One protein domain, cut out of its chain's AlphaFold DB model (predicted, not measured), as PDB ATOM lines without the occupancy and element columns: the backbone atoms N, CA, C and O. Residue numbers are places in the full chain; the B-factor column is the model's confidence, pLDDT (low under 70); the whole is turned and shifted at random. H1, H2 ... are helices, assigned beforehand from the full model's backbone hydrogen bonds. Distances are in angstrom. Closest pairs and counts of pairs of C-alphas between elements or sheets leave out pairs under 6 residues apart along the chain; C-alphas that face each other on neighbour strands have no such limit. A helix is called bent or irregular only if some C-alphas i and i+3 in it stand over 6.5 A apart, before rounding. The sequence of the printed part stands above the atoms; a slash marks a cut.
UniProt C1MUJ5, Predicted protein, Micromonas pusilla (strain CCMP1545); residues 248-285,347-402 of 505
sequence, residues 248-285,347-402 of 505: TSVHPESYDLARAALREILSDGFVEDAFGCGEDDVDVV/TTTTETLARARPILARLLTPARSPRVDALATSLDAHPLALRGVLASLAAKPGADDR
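AT A GLANCE: This is residues 248 to 285 and 347 to 402 of the 505 residues of the protein "Predicted protein" of Micromonas pusilla (strain CCMP1545) (UniProt C1MUJ5). Four helices gather in a compact cluster, set at wide angles to one another: H5 lies across H1, its first part makes a corner with H4, and its last part packs on H3. The short H2 sits at one side of this cluster, touching no helix. The printed part has 94 residues with five named helices, H1 to H5 in that order along the chain, and no named strand; the class is all helix. The whole is compact, with a radius of gyration of the C-alphas of 12.6 A, and its rounded outline spans 33 by 29 by 27 A.

HOW THE PARTS SIT: H1, residues 252 to 265, touches H5, residues 383 to 394, and their lines are about perpendicular at 79 degrees; the closest C-alphas, of Ala 258 and Val 389, are 6.2 A apart. With residues 262 to 265 alone H1 only just touches H3, residues 350 to 363, through 3 pairs of C-alphas within 8 A, the closest being those of Leu 262 and Ala 356 at 7.0 A. H2, residues 270 to 275, is close to H3 but not clearly touching, with the C-alphas of Val 271 and Ile 359 closest at 7.6 A. H2 and H5 are apart. H3 and H4, residues 366 to 378, touch only at the corner by their link; their closest C-alphas, of Leu 363 and Val 372, are 7.1 A apart. H3 touches H5 at a steep tilt of 54 degrees, opposite ways, with the C-alphas of Arg 357 and Ala 394 closest at 4.9 A. H4 touches H5 with residues 372 to 377 alone; the closest C-alphas, of Ala 376 and Pro 383, are 5.2 A apart. Every O i to N i+4 pair is within hydrogen-bond range in H2 and H5, against 8 of 10 in H1, 8 of 10 in H3 and 6 of 9 in H4.

IN THESE COORDINATES: H1 runs 19.9 A from C-alpha 252 at (34.076, 3.150, 35.859) to C-alpha 265. H2 has six residues. H3 measures 19.6 A, H4 19.9 A and H5 16.2 A, the last ending at C-alpha 394, (38.626, 10.175, 50.294). H1 and H4 are irregular, with C-alphas 253 and 256 7.5 A apart and C-alphas 367 and 370 7.9 A apart; H3 is only just irregular, with C-alphas 355 and 358 7.0 A apart.

THE WHOLE: The two C-alphas farthest apart, of Glu 253 and Asp 280, are 34.7 A apart. Residues 286 to 346 are not printed, and C-alphas 285 and 347 are 25.8 A apart across this cut, which falls in the link from H2 to H3. The links H1 to H2, H3 to H4 and H4 to H5 are tight. The mean pLDDT of the printed part is 78.1; residues 268 to 269, 271 to 285 and 397 to 402 are under 70.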
ATOM      1  N   THR A 248      30.787   7.884  44.037       88.44
ATOM      2  CA  THR A 248      32.048   8.657  44.050       88.44
ATOM      3  C   THR A 248      32.368   9.248  42.680       88.44
ATOM      4  O   THR A 248      31.815   8.808  41.683       88.44
ATOM      5  N   SER A 249      33.320  10.171  42.571       88.75
ATOM      6  CA  SER A 249      33.779  10.671  41.259       88.75
ATOM      7  C   SER A 249      34.747   9.714  40.537       88.75
ATOM      8  O   SER A 249      35.299  10.054  39.492       88.75
ATOM      9  N   VAL A 250      34.965   8.498  41.063       91.62
ATOM     10  CA  VAL A 250      35.791   7.482  40.398       91.62
ATOM     11  C   VAL A 250      35.106   7.060  39.101       91.62
ATOM     12  O   VAL A 250      33.962   6.604  39.106       91.62
ATOM     13  N   HIS A 251      35.813   7.194  37.983       93.19
ATOM     14  CA  HIS A 251      35.316   6.756  36.685       93.19
ATOM     15  C   HIS A 251      35.235   5.213  36.611       93.19
ATOM     16  O   HIS A 251      36.145   4.553  37.122       93.19
ATOM     17  N   PRO A 252      34.215   4.611  35.955       93.50
ATOM     18  CA  PRO A 252      34.076   3.150  35.859       93.50
ATOM     19  C   PRO A 252      35.289   2.407  35.284       93.50
ATOM     20  O   PRO A 252      35.562   1.279  35.680       93.50
ATOM     21  N   GLU A 253      36.061   3.041  34.395       92.75
ATOM     22  CA  GLU A 253      37.307   2.461  33.857       92.75
ATOM     23  C   GLU A 253      38.392   2.249  34.925       92.75
ATOM     24  O   GLU A 253      39.286   1.426  34.757       92.75
ATOM     25  N   SER A 254      38.287   2.975  36.039       94.12
ATOM     26  CA  SER A 254      39.239   2.973  37.145       94.12
ATOM     27  C   SER A 254      38.725   2.188  38.355       94.12
ATOM     28  O   SER A 254      39.337   2.252  39.419       94.12
ATOM     29  N   TYR A 255      37.617   1.443  38.234       93.56
ATOM     30  CA  TYR A 255      37.074   0.645  39.342       93.56
ATOM     31  C   TYR A 255      38.039  -0.442  39.804       93.56
ATOM     32  O   TYR A 255      38.225  -0.613  41.009       93.56
ATOM     33  N   ASP A 256      38.706  -1.127  38.878       93.06
ATOM     34  CA  ASP A 256      39.689  -2.154  39.229       93.06
ATOM     35  C   ASP A 256      40.880  -1.555  39.984       93.06
ATOM     36  O   ASP A 256      41.284  -2.087  41.021       93.06
ATOM     37  N   LEU A 257      41.369  -0.394  39.529       93.12
ATOM     38  CA  LEU A 257      42.427   0.357  40.202       93.12
ATOM     39  C   LEU A 257      41.989   0.821  41.598       93.12
ATOM     40  O   LEU A 257      42.730   0.642  42.562       93.12
ATOM     41  N   ALA A 258      40.778   1.364  41.732       92.38
ATOM     42  CA  ALA A 258      40.230   1.799  43.016       92.38
ATOM     43  C   ALA A 258      40.134   0.638  44.013       92.38
ATOM     44  O   ALA A 258      40.537   0.765  45.167       92.38
ATOM     45  N   ARG A 259      39.653  -0.524  43.564       93.31
ATOM     46  CA  ARG A 259      39.534  -1.731  44.395       93.31
ATOM     47  C   ARG A 259      40.892  -2.307  44.772       93.31
ATOM     48  O   ARG A 259      41.037  -2.815  45.881       93.31
ATOM     49  N   ALA A 260      41.870  -2.259  43.868       91.56
ATOM     50  CA  ALA A 260      43.238  -2.677  44.157       91.56
ATOM     51  C   ALA A 260      43.897  -1.747  45.185       91.56
ATOM     52  O   ALA A 260      44.448  -2.229  46.169       91.56
ATOM     53  N   ALA A 261      43.739  -0.431  45.023       89.56
ATOM     54  CA  ALA A 261      44.228   0.555  45.978       89.56
ATOM     55  C   ALA A 261      43.583   0.390  47.364       89.56
ATOM     56  O   ALA A 261      44.287   0.402  48.366       89.56
ATOM     57  N   LEU A 262      42.264   0.173  47.435       89.88
ATOM     58  CA  LEU A 262      41.575  -0.089  48.704       89.88
ATOM     59  C   LEU A 262      42.083  -1.364  49.386       89.88
ATOM     60  O   LEU A 262      42.251  -1.361  50.599       89.88
ATOM     61  N   ARG A 263      42.341  -2.435  48.624       89.81
ATOM     62  CA  ARG A 263      42.896  -3.687  49.165       89.81
ATOM     63  C   ARG A 263      44.283  -3.489  49.768       89.81
ATOM     64  O   ARG A 263      44.537  -4.030  50.834       89.81
ATOM     65  N   GLU A 264      45.138  -2.713  49.110       87.25
ATOM     66  CA  GLU A 264      46.482  -2.426  49.614       87.25
ATOM     67  C   GLU A 264      46.437  -1.535  50.862       87.25
ATOM     68  O   GLU A 264      47.061  -1.840  51.872       87.25
ATOM     69  N   ILE A 265      45.651  -0.456  50.822       86.75
ATOM     70  CA  ILE A 265      45.569   0.532  51.910       86.75
ATOM     71  C   ILE A 265      44.932  -0.059  53.173       86.75
ATOM     72  O   ILE A 265      45.254   0.367  54.280       86.75
ATOM     73  N   LEU A 266      44.019  -1.018  53.007       85.69
ATOM     74  CA  LEU A 266      43.356  -1.732  54.099       85.69
ATOM     75  C   LEU A 266      44.043  -3.058  54.453       85.69
ATOM     76  O   LEU A 266      43.455  -3.845  55.192       85.69
ATOM     77  N   SER A 267      45.227  -3.339  53.901       84.75
ATOM     78  CA  SER A 267      45.998  -4.520  54.282       84.75
ATOM     79  C   SER A 267      46.671  -4.325  55.640       84.75
ATOM     80  O   SER A 267      47.130  -3.226  55.969       84.75
ATOM     81  N   ASP A 268      46.728  -5.404  56.420       67.31
ATOM     82  CA  ASP A 268      47.390  -5.420  57.723       67.31
ATOM     83  C   ASP A 268      48.861  -4.996  57.554       67.31
ATOM     84  O   ASP A 268      49.594  -5.559  56.737       67.31
ATOM     85  N   GLY A 269      49.289  -3.981  58.309       66.19
ATOM     86  CA  GLY A 269      50.650  -3.433  58.257       66.19
ATOM     87  C   GLY A 269      50.858  -2.267  57.284       66.19
ATOM     88  O   GLY A 269      51.851  -1.555  57.424       66.19
ATOM     89  N   PHE A 270      49.914  -1.960  56.377       76.31
ATOM     90  CA  PHE A 270      50.041  -0.769  55.522       76.31
ATOM     91  C   PHE A 270      50.131   0.507  56.361       76.31
ATOM     92  O   PHE A 270      50.913   1.402  56.050       76.31
ATOM     93  N   VAL A 271      49.345   0.608  57.438       68.81
ATOM     94  CA  VAL A 271      49.364   1.789  58.307       68.81
ATOM     95  C   VAL A 271      50.696   1.904  59.057       68.81
ATOM     96  O   VAL A 271      51.279   2.987  59.123       68.81
ATOM     97  N   GLU A 272      51.233   0.796  59.556       63.31
ATOM     98  CA  GLU A 272      52.524   0.787  60.246       63.31
ATOM     99  C   GLU A 272      53.665   1.168  59.286       63.31
ATOM    100  O   GLU A 272      54.441   2.083  59.575       63.31
ATOM    101  N   ASP A 273      53.691   0.581  58.088       63.22
ATOM    102  CA  ASP A 273      54.685   0.862  57.047       63.22
ATOM    103  C   ASP A 273      54.554   2.292  56.477       63.22
ATOM    104  O   ASP A 273      55.543   2.984  56.184       63.22
ATOM    105  N   ALA A 274      53.321   2.785  56.324       63.34
ATOM    106  CA  ALA A 274      53.036   4.085  55.723       63.34
ATOM    107  C   ALA A 274      53.005   5.244  56.730       63.34
ATOM    108  O   ALA A 274      53.164   6.397  56.318       63.34
ATOM    109  N   PHE A 275      52.808   5.023  58.029       64.12
ATOM    110  CA  PHE A 275      52.691   6.104  59.021       64.12
ATOM    111  C   PHE A 275      53.660   5.981  60.199       64.12
ATOM    112  O   PHE A 275      53.934   7.017  60.806       64.12
ATOM    113  N   GLY A 276      54.257   4.811  60.450       57.09
ATOM    114  CA  GLY A 276      55.196   4.599  61.558       57.09
ATOM    115  C   GLY A 276      54.545   4.678  62.942       57.09
ATOM    116  O   GLY A 276      55.239   4.938  63.922       57.09
ATOM    117  N   CYS A 277      53.224   4.510  63.004       51.69
ATOM    118  CA  CYS A 277      52.400   4.498  64.208       51.69
ATOM    119  C   CYS A 277      51.464   3.278  64.152       51.69
ATOM    120  O   CYS A 277      51.105   2.855  63.050       51.69
ATOM    121  N   GLY A 278      51.116   2.706  65.310       46.31
ATOM    122  CA  GLY A 278      50.223   1.542  65.382       46.31
ATOM    123  C   GLY A 278      48.815   1.884  64.890       46.31
ATOM    124  O   GLY A 278      48.458   3.061  64.787       46.31
ATOM    125  N   GLU A 279      48.001   0.869  64.585       46.59
ATOM    126  CA  GLU A 279      46.604   1.066  64.156       46.59
ATOM    127  C   GLU A 279      45.779   1.888  65.171       46.59
ATOM    128  O   GLU A 279      44.887   2.629  64.763       46.59
ATOM    129  N   ASP A 280      46.154   1.845  66.456       45.34
ATOM    130  CA  ASP A 280      45.519   2.575  67.565       45.34
ATOM    131  C   ASP A 280      45.831   4.094  67.607       45.34
ATOM    132  O   ASP A 280      45.158   4.828  68.323       45.34
ATOM    133  N   ASP A 281      46.805   4.593  66.827       43.31
ATOM    134  CA  ASP A 281      47.147   6.031  66.722       43.31
ATOM    135  C   ASP A 281      46.453   6.725  65.526       43.31
ATOM    136  O   ASP A 281      46.760   7.869  65.158       43.31
ATOM    137  N   VAL A 282      45.561   6.016  64.828       46.00
ATOM    138  CA  VAL A 282      44.694   6.617  63.814       46.00
ATOM    139  C   VAL A 282      43.447   7.099  64.536       46.00
ATOM    140  O   VAL A 282      42.475   6.359  64.622       46.00
ATOM    141  N   ASP A 283      43.480   8.335  65.047       35.97
ATOM    142  CA  ASP A 283      42.288   8.978  65.601       35.97
ATOM    143  C   ASP A 283      41.149   8.845  64.583       35.97
ATOM    144  O   ASP A 283      41.132   9.489  63.523       35.97
ATOM    145  N   VAL A 284      40.197   7.963  64.890       37.16
ATOM    146  CA  VAL A 284      38.879   7.999  64.286       37.16
ATOM    147  C   VAL A 284      38.319   9.319  64.774       37.16
ATOM    148  O   VAL A 284      37.888   9.437  65.915       37.16
ATOM    149  N   VAL A 285      38.384  10.348  63.932       29.98
ATOM    150  CA  VAL A 285      37.507  11.498  64.111       29.98
ATOM    151  C   VAL A 285      36.109  10.937  63.893       29.98
ATOM    152  O   VAL A 285      35.634  10.850  62.758       29.98
ATOM    153  N   THR A 347      31.857  -6.390  45.185       76.25
ATOM    154  CA  THR A 347      31.128  -5.118  45.378       76.25
ATOM    155  C   THR A 347      31.815  -4.339  46.493       76.25
ATOM    156  O   THR A 347      32.163  -4.937  47.509       76.25
ATOM    157  N   THR A 348      32.079  -3.043  46.303       81.25
ATOM    158  CA  THR A 348      32.700  -2.219  47.352       81.25
ATOM    159  C   THR A 348      31.608  -1.714  48.281       81.25
ATOM    160  O   THR A 348      30.644  -1.105  47.821       81.25
ATOM    161  N   THR A 349      31.738  -1.953  49.584       84.50
ATOM    162  CA  THR A 349      30.733  -1.501  50.556       84.50
ATOM    163  C   THR A 349      31.029  -0.083  51.050       84.50
ATOM    164  O   THR A 349      32.178   0.371  51.048       84.50
ATOM    165  N   THR A 350      29.997   0.619  51.519       81.00
ATOM    166  CA  THR A 350      30.138   1.947  52.140       81.00
ATOM    167  C   THR A 350      31.021   1.902  53.392       81.00
ATOM    168  O   THR A 350      31.772   2.844  53.640       81.00
ATOM    169  N   GLU A 351      30.989   0.794  54.139       82.38
ATOM    170  CA  GLU A 351      31.839   0.550  55.313       82.38
ATOM    171  C   GLU A 351      33.321   0.463  54.934       82.38
ATOM    172  O   GLU A 351      34.166   1.078  55.585       82.38
ATOM    173  N   THR A 352      33.647  -0.229  53.835       84.19
ATOM    174  CA  THR A 352      35.019  -0.295  53.306       84.19
ATOM    175  C   THR A 352      35.558   1.102  52.989       84.19
ATOM    176  O   THR A 352      36.686   1.427  53.356       84.19
ATOM    177  N   LEU A 353      34.745   1.959  52.357       83.50
ATOM    178  CA  LEU A 353      35.137   3.343  52.082       83.50
ATOM    179  C   LEU A 353      35.281   4.165  53.366       83.50
ATOM    180  O   LEU A 353      36.217   4.952  53.477       83.50
ATOM    181  N   ALA A 354      34.380   3.991  54.336       83.69
ATOM    182  CA  ALA A 354      34.450   4.696  55.613       83.69
ATOM    183  C   ALA A 354      35.748   4.376  56.373       83.69
ATOM    184  O   ALA A 354      36.422   5.303  56.816       83.69
ATOM    185  N   ARG A 355      36.150   3.097  56.425       84.31
ATOM    186  CA  ARG A 355      37.422   2.658  57.030       84.31
ATOM    187  C   ARG A 355      38.653   3.223  56.317       84.31
ATOM    188  O   ARG A 355      39.638   3.554  56.966       84.31
ATOM    189  N   ALA A 356      38.606   3.358  54.992       85.56
ATOM    190  CA  ALA A 356      39.739   3.854  54.209       85.56
ATOM    191  C   ALA A 356      39.932   5.381  54.299       85.56
ATOM    192  O   ALA A 356      41.059   5.861  54.181       85.56
ATOM    193  N   ARG A 357      38.865   6.168  54.511       84.81
ATOM    194  CA  ARG A 357      38.914   7.645  54.519       84.81
ATOM    195  C   ARG A 357      39.982   8.277  55.423       84.81
ATOM    196  O   ARG A 357      40.705   9.128  54.901       84.81
ATOM    197  N   PRO A 358      40.129   7.924  56.716       83.31
ATOM    198  CA  PRO A 358      41.146   8.552  57.566       83.31
ATOM    199  C   PRO A 358      42.565   8.295  57.040       83.31
ATOM    200  O   PRO A 358      43.410   9.194  57.024       83.31
ATOM    201  N   ILE A 359      42.808   7.093  56.513       84.69
ATOM    202  CA  ILE A 359      44.090   6.712  55.915       84.69
ATOM    203  C   ILE A 359      44.340   7.521  54.634       84.69
ATOM    204  O   ILE A 359      45.414   8.101  54.458       84.69
ATOM    205  N   LEU A 360      43.330   7.623  53.764       85.31
ATOM    206  CA  LEU A 360      43.387   8.389  52.516       85.31
ATOM    207  C   LEU A 360      43.631   9.884  52.758       85.31
ATOM    208  O   LEU A 360      44.473  10.480  52.087       85.31
ATOM    209  N   ALA A 361      42.952  10.483  53.740       82.62
ATOM    210  CA  ALA A 361      43.129  11.887  54.103       82.62
ATOM    211  C   ALA A 361      44.580  12.187  54.513       82.62
ATOM    212  O   ALA A 361      45.151  13.194  54.089       82.62
ATOM    213  N   ARG A 362      45.222  11.281  55.265       80.69
ATOM    214  CA  ARG A 362      46.647  11.420  55.597       80.69
ATOM    215  C   ARG A 362      47.536  11.176  54.370       80.69
ATOM    216  O   ARG A 362      48.486  11.933  54.177       80.69
ATOM    217  N   LEU A 363      47.255  10.173  53.526       81.31
ATOM    218  CA  LEU A 363      48.045   9.867  52.314       81.31
ATOM    219  C   LEU A 363      48.086  11.016  51.301       81.31
ATOM    220  O   LEU A 363      49.121  11.233  50.677       81.31
ATOM    221  N   LEU A 364      46.984  11.754  51.151       82.81
ATOM    222  CA  LEU A 364      46.841  12.824  50.157       82.81
ATOM    223  C   LEU A 364      47.518  14.146  50.555       82.81
ATOM    224  O   LEU A 364      47.490  15.109  49.791       82.81
ATOM    225  N   THR A 365      48.163  14.211  51.723       81.25
ATOM    226  CA  THR A 365      48.922  15.401  52.130       81.25
ATOM    227  C   THR A 365      50.155  15.620  51.234       81.25
ATOM    228  O   THR A 365      50.829  14.650  50.869       81.25
ATOM    229  N   PRO A 366      50.537  16.876  50.913       73.44
ATOM    230  CA  PRO A 366      51.670  17.159  50.021       73.44
ATOM    231  C   PRO A 366      52.988  16.500  50.456       73.44
ATOM    232  O   PRO A 366      53.764  16.040  49.620       73.44
ATOM    233  N   ALA A 367      53.210  16.382  51.769       70.31
ATOM    234  CA  ALA A 367      54.391  15.744  52.353       70.31
ATOM    235  C   ALA A 367      54.513  14.241  52.028       70.31
ATOM    236  O   ALA A 367      55.599  13.675  52.130       70.31
ATOM    237  N   ARG A 368      53.414  13.579  51.642       74.00
ATOM    238  CA  ARG A 368      53.340  12.128  51.397       74.00
ATOM    239  C   ARG A 368      53.157  11.768  49.919       74.00
ATOM    240  O   ARG A 368      53.030  10.592  49.589       74.00
ATOM    241  N   SER A 369      53.282  12.763  49.039       75.75
ATOM    242  CA  SER A 369      53.350  12.643  47.576       75.75
ATOM    243  C   SER A 369      54.224  11.459  47.082       75.75
ATOM    244  O   SER A 369      53.717  10.664  46.292       75.75
ATOM    245  N   PRO A 370      55.449  11.213  47.609       79.94
ATOM    246  CA  PRO A 370      56.285  10.091  47.160       79.94
ATOM    247  C   PRO A 370      55.717   8.693  47.456       79.94
ATOM    248  O   PRO A 370      56.027   7.737  46.749       79.94
ATOM    249  N   ARG A 371      54.887   8.543  48.499       78.88
ATOM    250  CA  ARG A 371      54.270   7.249  48.840       78.88
ATOM    251  C   ARG A 371      53.147   6.891  47.878       78.88
ATOM    252  O   ARG A 371      53.004   5.728  47.516       78.88
ATOM    253  N   VAL A 372      52.388   7.891  47.433       82.75
ATOM    254  CA  VAL A 372      51.381   7.689  46.389       82.75
ATOM    255  C   VAL A 372      52.051   7.278  45.078       82.75
ATOM    256  O   VAL A 372      51.527   6.425  44.374       82.75
ATOM    257  N   ASP A 373      53.239   7.810  44.785       84.81
ATOM    258  CA  ASP A 373      53.998   7.436  43.587       84.81
ATOM    259  C   ASP A 373      54.543   5.994  43.674       84.81
ATOM    260  O   ASP A 373      54.520   5.254  42.686       84.81
ATOM    261  N   ALA A 374      54.966   5.553  44.865       85.38
ATOM    262  CA  ALA A 374      55.362   4.164  45.110       85.38
ATOM    263  C   ALA A 374      54.179   3.190  44.960       85.38
ATOM    264  O   ALA A 374      54.306   2.174  44.277       85.38
ATOM    265  N   LEU A 375      53.017   3.535  45.525       86.25
ATOM    266  CA  LEU A 375      51.778   2.765  45.373       86.25
ATOM    267  C   LEU A 375      51.301   2.730  43.912       86.25
ATOM    268  O   LEU A 375      50.841   1.706  43.423       86.25
ATOM    269  N   ALA A 376      51.445   3.834  43.179       88.75
ATOM    270  CA  ALA A 376      51.145   3.868  41.750       88.75
ATOM    271  C   ALA A 376      52.033   2.890  40.971       88.75
ATOM    272  O   ALA A 376      51.548   2.182  40.093       88.75
ATOM    273  N   THR A 377      53.311   2.798  41.346       90.12
ATOM    274  CA  THR A 377      54.260   1.865  40.730       90.12
ATOM    275  C   THR A 377      53.907   0.406  41.032       90.12
ATOM    276  O   THR A 377      53.979  -0.425  40.131       90.12
ATOM    277  N   SER A 378      53.498   0.075  42.263       89.19
ATOM    278  CA  SER A 378      53.109  -1.303  42.610       89.19
ATOM    279  C   SER A 378      51.809  -1.748  41.933       89.19
ATOM    280  O   SER A 378      51.648  -2.931  41.638       89.19
ATOM    281  N   LEU A 379      50.907  -0.804  41.652       90.12
ATOM    282  CA  LEU A 379      49.619  -1.044  40.998       90.12
ATOM    283  C   LEU A 379      49.651  -0.894  39.465       90.12
ATOM    284  O   LEU A 379      48.592  -0.967  38.846       90.12
ATOM    285  N   ASP A 380      50.826  -0.674  38.861       90.38
ATOM    286  CA  ASP A 380      51.000  -0.418  37.416       90.38
ATOM    287  C   ASP A 380      50.093   0.716  36.892       90.38
ATOM    288  O   ASP A 380      49.469   0.642  35.833       90.38
ATOM    289  N   ALA A 381      49.980   1.788  37.682       90.12
ATOM    290  CA  ALA A 381      49.120   2.929  37.402       90.12
ATOM    291  C   ALA A 381      49.921   4.226  37.263       90.12
ATOM    292  O   ALA A 381      50.958   4.433  37.893       90.12
ATOM    293  N   HIS A 382      49.401   5.166  36.472       90.75
ATOM    294  CA  HIS A 382      49.996   6.497  36.396       90.75
ATOM    295  C   HIS A 382      49.776   7.258  37.723       90.75
ATOM    296  O   HIS A 382      48.632   7.327  38.186       90.75
ATOM    297  N   PRO A 383      50.798   7.912  38.314       86.81
ATOM    298  CA  PRO A 383      50.676   8.556  39.627       86.81
ATOM    299  C   PRO A 383      49.542   9.580  39.737       86.81
ATOM    300  O   PRO A 383      48.827   9.620  40.735       86.81
ATOM    301  N   LEU A 384      49.323  10.382  38.688       87.81
ATOM    302  CA  LEU A 384      48.212  11.344  38.655       87.81
ATOM    303  C   LEU A 384      46.837  10.664  38.631       87.81
ATOM    304  O   LEU A 384      45.912  11.146  39.281       87.81
ATOM    305  N   ALA A 385      46.707   9.540  37.918       88.19
ATOM    306  CA  ALA A 385      45.455   8.796  37.852       88.19
ATOM    307  C   ALA A 385      45.134   8.180  39.218       88.19
ATOM    308  O   ALA A 385      44.019   8.335  39.714       88.19
ATOM    309  N   LEU A 386      46.133   7.574  39.874       90.12
ATOM    310  CA  LEU A 386      45.958   7.046  41.223       90.12
ATOM    311  C   LEU A 386      45.601   8.160  42.215       90.12
ATOM    312  O   LEU A 386      44.650   8.000  42.969       90.12
ATOM    313  N   ARG A 387      46.289   9.309  42.189       89.12
ATOM    314  CA  ARG A 387      45.940  10.458  43.048       89.12
ATOM    315  C   ARG A 387      44.491  10.899  42.871       89.12
ATOM    316  O   ARG A 387      43.815  11.111  43.871       89.12
ATOM    317  N   GLY A 388      44.011  10.999  41.630       87.75
ATOM    318  CA  GLY A 388      42.617  11.347  41.345       87.75
ATOM    319  C   GLY A 388      41.627  10.320  41.903       87.75
ATOM    320  O   GLY A 388      40.626  10.692  42.517       87.75
ATOM    321  N   VAL A 389      41.937   9.027  41.763       90.75
ATOM    322  CA  VAL A 389      41.136   7.939  42.343       90.75
ATOM    323  C   VAL A 389      41.130   8.021  43.869       90.75
ATOM    324  O   VAL A 389      40.060   8.040  44.465       90.75
ATOM    325  N   LEU A 390      42.293   8.142  44.513       90.19
ATOM    326  CA  LEU A 390      42.403   8.238  45.971       90.19
ATOM    327  C   LEU A 390      41.682   9.473  46.524       90.19
ATOM    328  O   LEU A 390      40.982   9.360  47.526       90.19
ATOM    329  N   ALA A 391      41.796  10.627  45.860       86.75
ATOM    330  CA  ALA A 391      41.062  11.838  46.223       86.75
ATOM    331  C   ALA A 391      39.543  11.634  46.124       86.75
ATOM    332  O   ALA A 391      38.808  11.992  47.043       86.75
ATOM    333  N   SER A 392      39.081  10.973  45.060       86.00
ATOM    334  CA  SER A 392      37.662  10.644  44.874       86.00
ATOM    335  C   SER A 392      37.141   9.642  45.913       86.00
ATOM    336  O   SER A 392      35.977   9.715  46.295       86.00
ATOM    337  N   LEU A 393      37.986   8.716  46.378       87.75
ATOM    338  CA  LEU A 393      37.664   7.762  47.448       87.75
ATOM    339  C   LEU A 393      37.686   8.407  48.843       87.75
ATOM    340  O   LEU A 393      36.950   7.975  49.731       87.75
ATOM    341  N   ALA A 394      38.535   9.419  49.046       83.44
ATOM    342  CA  ALA A 394      38.626  10.175  50.294       83.44
ATOM    343  C   ALA A 394      37.402  11.075  50.506       83.44
ATOM    344  O   ALA A 394      36.994  11.315  51.645       83.44
ATOM    345  N   ALA A 395      36.800  11.553  49.413       76.81
ATOM    346  CA  ALA A 395      35.542  12.274  49.461       76.81
ATOM    347  C   ALA A 395      34.432  11.391  50.059       76.81
ATOM    348  O   ALA A 395      34.349  10.182  49.828       76.81
ATOM    349  N   LYS A 396      33.544  12.002  50.849       70.88
ATOM    350  CA  LYS A 396      32.357  11.308  51.360       70.88
ATOM    351  C   LYS A 396      31.491  10.860  50.153       70.88
ATOM    352  O   LYS A 396      31.160  11.700  49.318       70.88
ATOM    353  N   PRO A 397      31.102   9.575  50.032       65.31
ATOM    354  CA  PRO A 397      30.233   9.087  48.962       65.31
ATOM    355  C   PRO A 397      28.918   9.862  48.934       65.31
ATOM    356  O   PRO A 397      28.302  10.074  49.980       65.31
ATOM    357  N   GLY A 398      28.515  10.325  47.751       61.56
ATOM    358  CA  GLY A 398      27.323  11.159  47.592       61.56
ATOM    359  C   GLY A 398      27.419  12.537  48.262       61.56
ATOM    360  O   GLY A 398      26.415  13.249  48.328       61.56
ATOM    361  N   ALA A 399      28.589  12.941  48.771       57.31
ATOM    362  CA  ALA A 399      28.760  14.288  49.285       57.31
ATOM    363  C   ALA A 399      28.849  15.296  48.148       57.31
ATOM    364  O   ALA A 399      29.484  15.087  47.115       57.31
ATOM    365  N   ASP A 400      28.164  16.401  48.376       60.38
ATOM    366  CA  ASP A 400      28.334  17.626  47.624       60.38
ATOM    367  C   ASP A 400      29.598  18.309  48.163       60.38
ATOM    368  O   ASP A 400      29.622  18.737  49.322       60.38
ATOM    369  N   ASP A 401      30.661  18.316  47.366       51.62
ATOM    370  CA  ASP A 401      31.983  18.887  47.654       51.62
ATOM    371  C   ASP A 401      31.990  20.422  47.649       51.62
ATOM    372  O   ASP A 401      32.911  21.037  48.183       51.62
ATOM    373  N   ARG A 402      30.894  21.054  47.207       58.97
ATOM    374  CA  ARG A 402      30.617  22.499  47.326       58.97
ATOM    375  C   ARG A 402      30.544  23.026  48.778       58.97
ATOM    376  O   ARG A 402      30.175  24.181  48.999       58.97
TER     377      ARG A 402